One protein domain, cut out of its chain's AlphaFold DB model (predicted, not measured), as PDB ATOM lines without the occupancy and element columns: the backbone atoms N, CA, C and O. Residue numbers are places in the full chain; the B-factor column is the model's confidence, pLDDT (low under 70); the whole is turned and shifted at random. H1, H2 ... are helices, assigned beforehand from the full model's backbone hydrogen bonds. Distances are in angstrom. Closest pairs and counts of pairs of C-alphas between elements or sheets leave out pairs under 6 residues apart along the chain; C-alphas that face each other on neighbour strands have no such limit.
ATOM      1  N   ALA A  22     115.843  82.298  89.479       55.34
ATOM      2  CA  ALA A  22     114.488  81.862  89.848       55.34
ATOM      3  C   ALA A  22     113.386  82.584  89.051       55.34
ATOM      4  O   ALA A  22     112.209  82.363  89.302       55.34
ATOM      5  N   TRP A  23     113.764  83.487  88.140       64.06
ATOM      6  CA  TRP A  23     112.830  84.252  87.322       64.06
ATOM      7  C   TRP A  23     113.079  83.922  85.856       64.06
ATOM      8  O   TRP A  23     114.185  84.116  85.358       64.06
ATOM      9  N   GLY A  24     112.066  83.362  85.202       67.31
ATOM     10  CA  GLY A  24     112.145  82.700  83.905       67.31
ATOM     11  C   GLY A  24     111.445  83.465  82.773       67.31
ATOM     12  O   GLY A  24     110.636  84.363  83.022       67.31
ATOM     13  N   PRO A  25     111.701  83.099  81.501       63.28
ATOM     14  CA  PRO A  25     111.009  83.672  80.343       63.28
ATOM     15  C   PRO A  25     109.476  83.625  80.449       63.28
ATOM     16  O   PRO A  25     108.792  84.500  79.911       63.28
ATOM     17  N   ASP A  26     108.937  82.641  81.173       62.59
ATOM     18  CA  ASP A  26     107.506  82.511  81.451       62.59
ATOM     19  C   ASP A  26     106.997  83.622  82.381       62.59
ATOM     20  O   ASP A  26     105.970  84.233  82.078       62.59
ATOM     21  N   ASP A  27     107.736  83.970  83.439       75.94
ATOM     22  CA  ASP A  27     107.379  85.049  84.371       75.94
ATOM     23  C   ASP A  27     107.370  86.419  83.677       75.94
ATOM     24  O   ASP A  27     106.452  87.227  83.867       75.94
ATOM     25  N   LEU A  28     108.364  86.673  82.814       79.81
ATOM     26  CA  LEU A  28     108.377  87.872  81.972       79.81
ATOM     27  C   LEU A  28     107.166  87.894  81.041       79.81
ATOM     28  O   LEU A  28     106.542  88.940  80.855       79.81
ATOM     29  N   SER A  29     106.831  86.747  80.456       75.12
ATOM     30  CA  SER A  29     105.691  86.638  79.559       75.12
ATOM     31  C   SER A  29     104.392  86.985  80.288       75.12
ATOM     32  O   SER A  29     103.627  87.814  79.798       75.12
ATOM     33  N   VAL A  30     104.163  86.478  81.505       71.50
ATOM     34  CA  VAL A  30     102.972  86.864  82.292       71.50
ATOM     35  C   VAL A  30     102.958  88.363  82.577       71.50
ATOM     36  O   VAL A  30     101.923  89.013  82.422       71.50
ATOM     37  N   ALA A  31     104.110  88.933  82.943       82.25
ATOM     38  CA  ALA A  31     104.215  90.354  83.256       82.25
ATOM     39  C   ALA A  31     103.839  91.208  82.044       82.25
ATOM     40  O   ALA A  31     103.071  92.160  82.171       82.25
ATOM     41  N   LEU A  32     104.308  90.829  80.854       81.44
ATOM     42  CA  LEU A  32     103.948  91.480  79.597       81.44
ATOM     43  C   LEU A  32     102.461  91.319  79.270       81.44
ATOM     44  O   LEU A  32     101.815  92.317  78.943       81.44
ATOM     45  N   ALA A  33     101.889  90.122  79.443       74.06
ATOM     46  CA  ALA A  33     100.459  89.879  79.231       74.06
ATOM     47  C   ALA A  33      99.594  90.807  80.100       74.06
ATOM     48  O   ALA A  33      98.643  91.423  79.613       74.06
ATOM     49  N   LEU A  34      99.966  90.970  81.374       77.25
ATOM     50  CA  LEU A  34      99.291  91.866  82.314       77.25
ATOM     51  C   LEU A  34      99.426  93.354  81.967       77.25
ATOM     52  O   LEU A  34      98.689  94.173  82.512       77.25
ATOM     53  N   THR A  35     100.326  93.745  81.066       80.19
ATOM     54  CA  THR A  35     100.352  95.131  80.573       80.19
ATOM     55  C   THR A  35      99.310  95.386  79.482       80.19
ATOM     56  O   THR A  35      98.953  96.536  79.227       80.19
ATOM     57  N   GLY A  36      98.812  94.328  78.829       69.88
ATOM     58  CA  GLY A  36      97.879  94.426  77.705       69.88
ATOM     59  C   GLY A  36      98.480  95.055  76.441       69.88
ATOM     60  O   GLY A  36      97.728  95.483  75.564       69.88
ATOM     61  N   THR A  37      99.810  95.151  76.340       71.88
ATOM     62  CA  THR A  37     100.522  95.743  75.199       71.88
ATOM     63  C   THR A  37     101.849  95.034  74.920       71.88
ATOM     64  O   THR A  37     102.489  94.486  75.809       71.88
ATOM     65  N   PHE A  38     102.290  95.083  73.663       64.06
ATOM     66  CA  PHE A  38     103.590  94.563  73.218       64.06
ATOM     67  C   PHE A  38     104.756  95.485  73.565       64.06
ATOM     68  O   PHE A  38     105.910  95.063  73.507       64.06
ATOM     69  N   THR A  39     104.454  96.748  73.869       82.25
ATOM     70  CA  THR A  39     105.462  97.758  74.169       82.25
ATOM     71  C   THR A  39     105.109  98.532  75.433       82.25
ATOM     72  O   THR A  39     104.717  99.701  75.337       82.25
ATOM     73  N   PRO A  40     105.152  97.895  76.615       88.25
ATOM     74  CA  PRO A  40     104.791  98.571  77.847       88.25
ATOM     75  C   PRO A  40     105.814  99.639  78.206       88.25
ATOM     76  O   PRO A  40     107.003  99.508  77.919       88.25
ATOM     77  N   THR A  41     105.371 100.689  78.886       94.06
ATOM     78  CA  THR A  41     106.300 101.583  79.577       94.06
ATOM     79  C   THR A  41     106.965 100.843  80.747       94.06
ATOM     80  O   THR A  41     106.404  99.867  81.261       94.06
ATOM     81  N   PRO A  42     108.132 101.311  81.228       93.62
ATOM     82  CA  PRO A  42     108.734 100.792  82.455       93.62
ATOM     83  C   PRO A  42     107.749 100.740  83.632       93.62
ATOM     84  O   PRO A  42     107.698  99.744  84.345       93.62
ATOM     85  N   ASP A  43     106.899 101.757  83.788       91.12
ATOM     86  CA  ASP A  43     105.907 101.807  84.866       91.12
ATOM     87  C   ASP A  43     104.799 100.762  84.707       91.12
ATOM     88  O   ASP A  43     104.382 100.157  85.696       91.12
ATOM     89  N   GLN A  44     104.337 100.520  83.475       88.06
ATOM     90  CA  GLN A  44     103.351  99.476  83.183       88.06
ATOM     91  C   GLN A  44     103.911  98.089  83.505       88.06
ATOM     92  O   GLN A  44     103.227  97.295  84.149       88.06
ATOM     93  N   LEU A  45     105.161  97.820  83.120       90.25
ATOM     94  CA  LEU A  45     105.823  96.559  83.443       90.25
ATOM     95  C   LEU A  45     106.073  96.427  84.953       90.25
ATOM     96  O   LEU A  45     105.797  95.383  85.532       90.25
ATOM     97  N   ALA A  46     106.531  97.489  85.617       88.75
ATOM     98  CA  ALA A  46     106.739  97.488  87.062       88.75
ATOM     99  C   ALA A  46     105.433  97.256  87.837       88.75
ATOM    100  O   ALA A  46     105.429  96.558  88.850       88.75
ATOM    101  N   LEU A  47     104.320  97.834  87.372       85.69
ATOM    102  CA  LEU A  47     103.002  97.582  87.944       85.69
ATOM    103  C   LEU A  47     102.585  96.124  87.743       85.69
ATOM    104  O   LEU A  47     102.184  95.494  88.714       85.69
ATOM    105  N   ALA A  48     102.741  95.586  86.532       83.88
ATOM    106  CA  ALA A  48     102.440  94.187  86.246       83.88
ATOM    107  C   ALA A  48     103.244  93.233  87.139       83.88
ATOM    108  O   ALA A  48     102.664  92.336  87.738       83.88
ATOM    109  N   LEU A  49     104.546  93.467  87.315       84.69
ATOM    110  CA  LEU A  49     105.396  92.658  88.195       84.69
ATOM    111  C   LEU A  49     104.929  92.698  89.659       84.69
ATOM    112  O   LEU A  49     104.833  91.655  90.302       84.69
ATOM    113  N   ARG A  50     104.546  93.876  90.171       82.88
ATOM    114  CA  ARG A  50     103.959  94.005  91.517       82.88
ATOM    115  C   ARG A  50     102.600  93.318  91.638       82.88
ATOM    116  O   ARG A  50     102.269  92.802  92.698       82.88
ATOM    117  N   THR A  51     101.803  93.316  90.570       77.06
ATOM    118  CA  THR A  51     100.531  92.585  90.518       77.06
ATOM    119  C   THR A  51     100.753  91.076  90.522       77.06
ATOM    120  O   THR A  51      99.992  90.363  91.175       77.06
ATOM    121  N   LEU A  52     101.789  90.589  89.836       72.50
ATOM    122  CA  LEU A  52     102.133  89.168  89.827       72.50
ATOM    123  C   LEU A  52     102.620  88.686  91.192       72.50
ATOM    124  O   LEU A  52     102.246  87.605  91.641       72.50
ATOM    125  N   TYR A  53     103.437  89.500  91.854       75.69
ATOM    126  CA  TYR A  53     104.132  89.132  93.081       75.69
ATOM    127  C   TYR A  53     103.882  90.180  94.177       75.69
ATOM    128  O   TYR A  53     104.803  90.886  94.583       75.69
ATOM    129  N   PRO A  54     102.644  90.299  94.695       67.81
ATOM    130  CA  PRO A  54     102.301  91.335  95.671       67.81
ATOM    131  C   PRO A  54     102.995  91.132  97.025       67.81
ATOM    132  O   PRO A  54     103.233  92.096  97.743       67.81
ATOM    133  N   ASN A  55     103.327  89.880  97.358       59.81
ATOM    134  CA  ASN A  55     103.974  89.484  98.616       59.81
ATOM    135  C   ASN A  55     105.282  88.709  98.392       59.81
ATOM    136  O   ASN A  55     105.868  88.194  99.344       59.81
ATOM    137  N   SER A  56     105.719  88.600  97.138       59.53
ATOM    138  CA  SER A  56     106.899  87.836  96.742       59.53
ATOM    139  C   SER A  56     107.890  88.777  96.079       59.53
ATOM    140  O   SER A  56     107.514  89.773  95.465       59.53
ATOM    141  N   ARG A  57     109.182  88.488  96.216       69.31
ATOM    142  CA  ARG A  57     110.194  89.289  95.534       69.31
ATOM    143  C   ARG A  57     110.099  88.996  94.017       69.31
ATOM    144  O   ARG A  57     109.989  87.834  93.643       69.31
ATOM    145  N   HIS A  58     110.196  90.017  93.163       76.50
ATOM    146  CA  HIS A  58     110.322  89.906  91.696       76.50
ATOM    147  C   HIS A  58     111.457  90.811  91.160       76.50
ATOM    148  O   HIS A  58     111.795  91.791  91.834       76.50
ATOM    149  N   PRO A  59     112.079  90.533  89.994       82.88
ATOM    150  CA  PRO A  59     113.109  91.417  89.457       82.88
ATOM    151  C   PRO A  59     112.538  92.795  89.142       82.88
ATOM    152  O   PRO A  59     111.354  92.957  88.828       82.88
ATOM    153  N   SER A  60     113.388  93.810  89.248       87.88
ATOM    154  CA  SER A  60     113.054  95.160  88.819       87.88
ATOM    155  C   SER A  60     113.120  95.269  87.295       87.88
ATOM    156  O   SER A  60     113.778  94.481  86.619       87.88
ATOM    157  N   VAL A  61     112.495  96.304  86.728       89.12
ATOM    158  CA  VAL A  61     112.635  96.604  85.292       89.12
ATOM    159  C   VAL A  61     114.107  96.802  84.903       89.12
ATOM    160  O   VAL A  61     114.500  96.427  83.802       89.12
ATOM    161  N   ALA A  62     114.932  97.338  85.809       86.50
ATOM    162  CA  ALA A  62     116.366  97.484  85.584       86.50
ATOM    163  C   ALA A  62     117.073  96.124  85.477       86.50
ATOM    164  O   ALA A  62     117.903  95.954  84.589       86.50
ATOM    165  N   ASP A  63     116.697  95.146  86.306       86.94
ATOM    166  CA  ASP A  63     117.248  93.785  86.245       86.94
ATOM    167  C   ASP A  63     116.877  93.095  84.920       86.94
ATOM    168  O   ASP A  63     117.724  92.470  84.287       86.94
ATOM    169  N   ILE A  64     115.635  93.273  84.450       86.00
ATOM    170  CA  ILE A  64     115.137  92.724  83.172       86.00
ATOM    171  C   ILE A  64     115.896  93.313  81.976       86.00
ATOM    172  O   ILE A  64     116.256  92.597  81.038       86.00
ATOM    173  N   LEU A  65     116.147  94.625  82.007       88.31
ATOM    174  CA  LEU A  65     116.936  95.324  80.994       88.31
ATOM    175  C   LEU A  65     118.407  94.892  81.028       88.31
ATOM    176  O   LEU A  65     118.995  94.651  79.977       88.31
ATOM    177  N   ALA A  66     118.994  94.758  82.221       84.62
ATOM    178  CA  ALA A  66     120.373  94.308  82.397       84.62
ATOM    179  C   ALA A  66     120.575  92.861  81.918       84.62
ATOM    180  O   ALA A  66     121.618  92.544  81.350       84.62
ATOM    181  N   ALA A  67     119.563  92.006  82.085       82.12
ATOM    182  CA  ALA A  67     119.547  90.644  81.558       82.12
ATOM    183  C   ALA A  67     119.369  90.580  80.028       82.12
ATOM    184  O   ALA A  67     119.534  89.516  79.437       82.12
ATOM    185  N   GLY A  68     119.013  91.692  79.375       84.12
ATOM    186  CA  GLY A  68     118.788  91.760  77.930       84.12
ATOM    187  C   GLY A  68     117.482  91.117  77.464       84.12
ATOM    188  O   GLY A  68     117.306  90.885  76.270       84.12
ATOM    189  N   TRP A  69     116.557  90.821  78.378       82.62
ATOM    190  CA  TRP A  69     115.290  90.168  78.036       82.62
ATOM    191  C   TRP A  69     114.306  91.121  77.361       82.62
ATOM    192  O   TRP A  69     113.499  90.712  76.527       82.62
ATOM    193  N   LEU A  70     114.409  92.404  77.699       87.44
ATOM    194  CA  LEU A  70     113.777  93.508  76.995       87.44
ATOM    195  C   LEU A  70     114.819  94.584  76.710       87.44
ATOM    196  O   LEU A  70     115.820  94.713  77.413       87.44
ATOM    197  N   VAL A  71     114.544  95.395  75.697       87.81
ATOM    198  CA  VAL A  71     115.311  96.594  75.364       87.81
ATOM    199  C   VAL A  71     114.372  97.792  75.240       87.81
ATOM    200  O   VAL A  71     113.195  97.613  74.911       87.81
ATOM    201  N   PRO A  72     114.859  99.022  75.457       90.38
ATOM    202  CA  PRO A  72     114.080 100.204  75.133       90.38
ATOM    203  C   PRO A  72     113.723 100.257  73.638       90.38
ATOM    204  O   PRO A  72     114.452  99.774  72.762       90.38
ATOM    205  N   ASP A  73     112.580 100.856  73.331       83.12
ATOM    206  CA  ASP A  73     112.225 101.246  71.975       83.12
ATOM    207  C   ASP A  73     113.159 102.357  71.463       83.12
ATOM    208  O   ASP A  73     114.011 102.882  72.180       83.12
ATOM    209  N   THR A  74     113.014 102.726  70.191       75.69
ATOM    210  CA  THR A  74     113.869 103.740  69.550       75.69
ATOM    211  C   THR A  74     113.832 105.105  70.237       75.69
ATOM    212  O   THR A  74     114.732 105.912  70.022       75.69
ATOM    213  N   TYR A  75     112.802 105.377  71.041       81.38
ATOM    214  CA  TYR A  75     112.602 106.648  71.731       81.38
ATOM    215  C   TYR A  75     112.888 106.564  73.237       81.38
ATOM    216  O   TYR A  75     112.749 107.572  73.929       81.38
ATOM    217  N   GLY A  76     113.257 105.386  73.749       80.94
ATOM    218  CA  GLY A  76     113.475 105.132  75.171       80.94
ATOM    219  C   GLY A  76     112.215 105.234  76.039       80.94
ATOM    220  O   GLY A  76     112.335 105.367  77.254       80.94
ATOM    221  N   LYS A  77     111.016 105.226  75.444       83.25
ATOM    222  CA  LYS A  77     109.740 105.435  76.157       83.25
ATOM    223  C   LYS A  77     109.074 104.131  76.560       83.25
ATOM    224  O   LYS A  77     108.474 104.044  77.631       83.25
ATOM    225  N   CYS A  78     109.173 103.137  75.693       90.69
ATOM    226  CA  CYS A  78     108.565 101.833  75.884       90.69
ATOM    227  C   CYS A  78     109.634 100.745  75.847       90.69
ATOM    228  O   CYS A  78     110.748 100.959  75.379       90.69
ATOM    229  N   LEU A  79     109.290  99.571  76.347       89.56
ATOM    230  CA  LEU A  79     110.122  98.378  76.328       89.56
ATOM    231  C   LEU A  79     109.652  97.465  75.205       89.56
ATOM    232  O   LEU A  79     108.479  97.470  74.863       89.56
ATOM    233  N   ARG A  80     110.542  96.679  74.617       81.75
ATOM    234  CA  ARG A  80     110.209  95.694  73.584       81.75
ATOM    235  C   ARG A  80     111.171  94.523  73.658       81.75
ATOM    236  O   ARG A  80     112.259  94.652  74.214       81.75
ATOM    237  N   TYR A  81     110.806  93.409  73.039       80.31
ATOM    238  CA  TYR A  81     111.770  92.338  72.827       80.31
ATOM    239  C   TYR A  81     112.964  92.829  71.994       80.31
ATOM    240  O   TYR A  81     112.779  93.668  71.095       80.31
ATOM    241  N   PRO A  82     114.177  92.314  72.269       80.62
ATOM    242  CA  PRO A  82     115.341  92.580  71.444       80.62
ATOM    243  C   PRO A  82     115.013  92.291  69.974       80.62
ATOM    244  O   PRO A  82     114.417  91.252  69.675       80.62
ATOM    245  N   PRO A  83     115.344  93.198  69.039       71.25
ATOM    246  CA  PRO A  83     115.189  92.894  67.627       71.25
ATOM    247  C   PRO A  83     116.060  91.682  67.287       71.25
ATOM    248  O   PRO A  83     117.264  91.697  67.540       71.25
ATOM    249  N   ILE A  84     115.455  90.651  66.700       69.12
ATOM    250  CA  ILE A  84     116.211  89.547  66.104       69.12
ATOM    251  C   ILE A  84     117.056  90.085  64.944       69.12
ATOM    252  O   ILE A  84     116.648  91.027  64.253       69.12
ATOM    253  N   SER A  85     118.245  89.519  64.741       69.69
ATOM    254  CA  SER A  85     119.129  89.958  63.659       69.69
ATOM    255  C   SER A  85     118.487  89.690  62.292       69.69
ATOM    256  O   SER A  85     117.623  88.824  62.147       69.69
ATOM    257  N   THR A  86     118.906  90.425  61.259       60.25
ATOM    258  CA  THR A  86     118.466  90.168  59.877       60.25
ATOM    259  C   THR A  86     118.812  88.752  59.428       60.25
ATOM    260  O   THR A  86     118.026  88.134  58.718       60.25
ATOM    261  N   GLU A  87     119.950  88.229  59.877       62.09
ATOM    262  CA  GLU A  87     120.401  86.859  59.627       62.09
ATOM    263  C   GLU A  87     119.495  85.826  60.309       62.09
ATOM    264  O   GLU A  87     119.084  84.850  59.684       62.09
ATOM    265  N   GLU A  88     119.090  86.076  61.554       60.91
ATOM    266  CA  GLU A  88     118.172  85.200  62.278       60.91
ATOM    267  C   GLU A  88     116.746  85.256  61.716       60.91
ATOM    268  O   GLU A  88     116.099  84.221  61.550       60.91
ATOM    269  N   LEU A  89     116.258  86.444  61.350       54.25
ATOM    270  CA  LEU A  89     114.979  86.605  60.660       54.25
ATOM    271  C   LEU A  89     114.979  85.866  59.312       54.25
ATOM    272  O   LEU A  89     114.022  85.158  59.002       54.25
ATOM    273  N   TRP A  90     116.056  86.002  58.532       59.19
ATOM    274  CA  TRP A  90     116.224  85.316  57.249       59.19
ATOM    275  C   TRP A  90     116.262  83.796  57.425       59.19
ATOM    276  O   TRP A  90     115.565  83.070  56.712       59.19
ATOM    277  N   SER A  91     117.001  83.323  58.431       61.47
ATOM    278  CA  SER A  91     117.049  81.914  58.817       61.47
ATOM    279  C   SER A  91     115.654  81.380  59.149       61.47
ATOM    280  O   SER A  91     115.220  80.412  58.541       61.47
ATOM    281  N   ARG A  92     114.874  82.061  59.998       65.81
ATOM    282  CA  ARG A  92     113.514  81.622  60.375       65.81
ATOM    283  C   ARG A  92     112.526  81.569  59.201       65.81
ATOM    284  O   ARG A  92     111.597  80.766  59.233       65.81
TER     285      ARG A  92
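AT A GLANCE: This is residues 22 to 92 of the 299 residues of the protein "VirE_N domain-containing protein" of Hymenobacter oligotrophus (UniProt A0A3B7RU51). Look for a small compact body made of two crossing helices, H1 and H2, a short third helix, H3, and a loop that folds back on itself, with a tail, residues 84 to 92, that sticks out and bears H4 at its tip. The C-alphas span 43 by 27 by 22 A, an elongated outline, and the body without that tail spans 34 by 21 by 17 A. You have 71 printed residues with four named helices, in the order H1, H2, H3, H4, and no named strand. The class is all helix, though under half of the residues, 33 of 71, are in named elements. The whole is only just compact, close to loose, with a radius of gyration of the C-alphas of 12.8 A.

HOW THE PARTS SIT: Start with H1, residues 25 to 33, and H2, residues 42 to 52. They touch, and their closest C-alphas, those of Ala 31 and Ala 48, are 5.2 A apart. Their lines stand at 71 degrees, only just about perpendicular. Go on to H3, residues 61 to 66, which only just touches H2, with 3 pairs of C-alphas within 8 A. The closest C-alphas there are those of Ala 46 and Val 61, 6.2 A apart, and the lines again stand at 71 degrees, only just about perpendicular. H1 and H3 are apart, but only just, at 8.4 A. Between H3 and H4, residues 86 to 92, look at residues 71 to 72, which pair antiparallel with residues 79 to 80. H4 is apart from H1, H2 and H3. In H1, H2, H3 and H4 every O i to N i+4 pair is within hydrogen-bond range.

IN THESE COORDINATES: Find C-alpha 25 at (111.009, 83.672, 80.343); from there H1 runs 12.3 A to Ala 33. H2, the longest helix with 11 residues, begins with C-alpha 42 at (108.734, 100.792, 82.455) and runs 15.3 A to Leu 52. H3 runs from Val 61 to Ala 66. H4 runs from Thr 86 to the last printed C-alpha, that of Arg 92, at (113.514, 81.622, 60.375).

THE WHOLE: The two C-alphas farthest apart are those of Asn 55 and Trp 90, 43.3 A. The printed part has no cut. The links H1 to H2 and H2 to H3 are short, with 8 residues each, and the link H3 to H4 is long, with 19. Read the B-factor column for the model's confidence: the mean pLDDT of the printed part is 77.4, and residues 22 to 26, 36, 38, 54 to 57 and 84 to 92 are under 70.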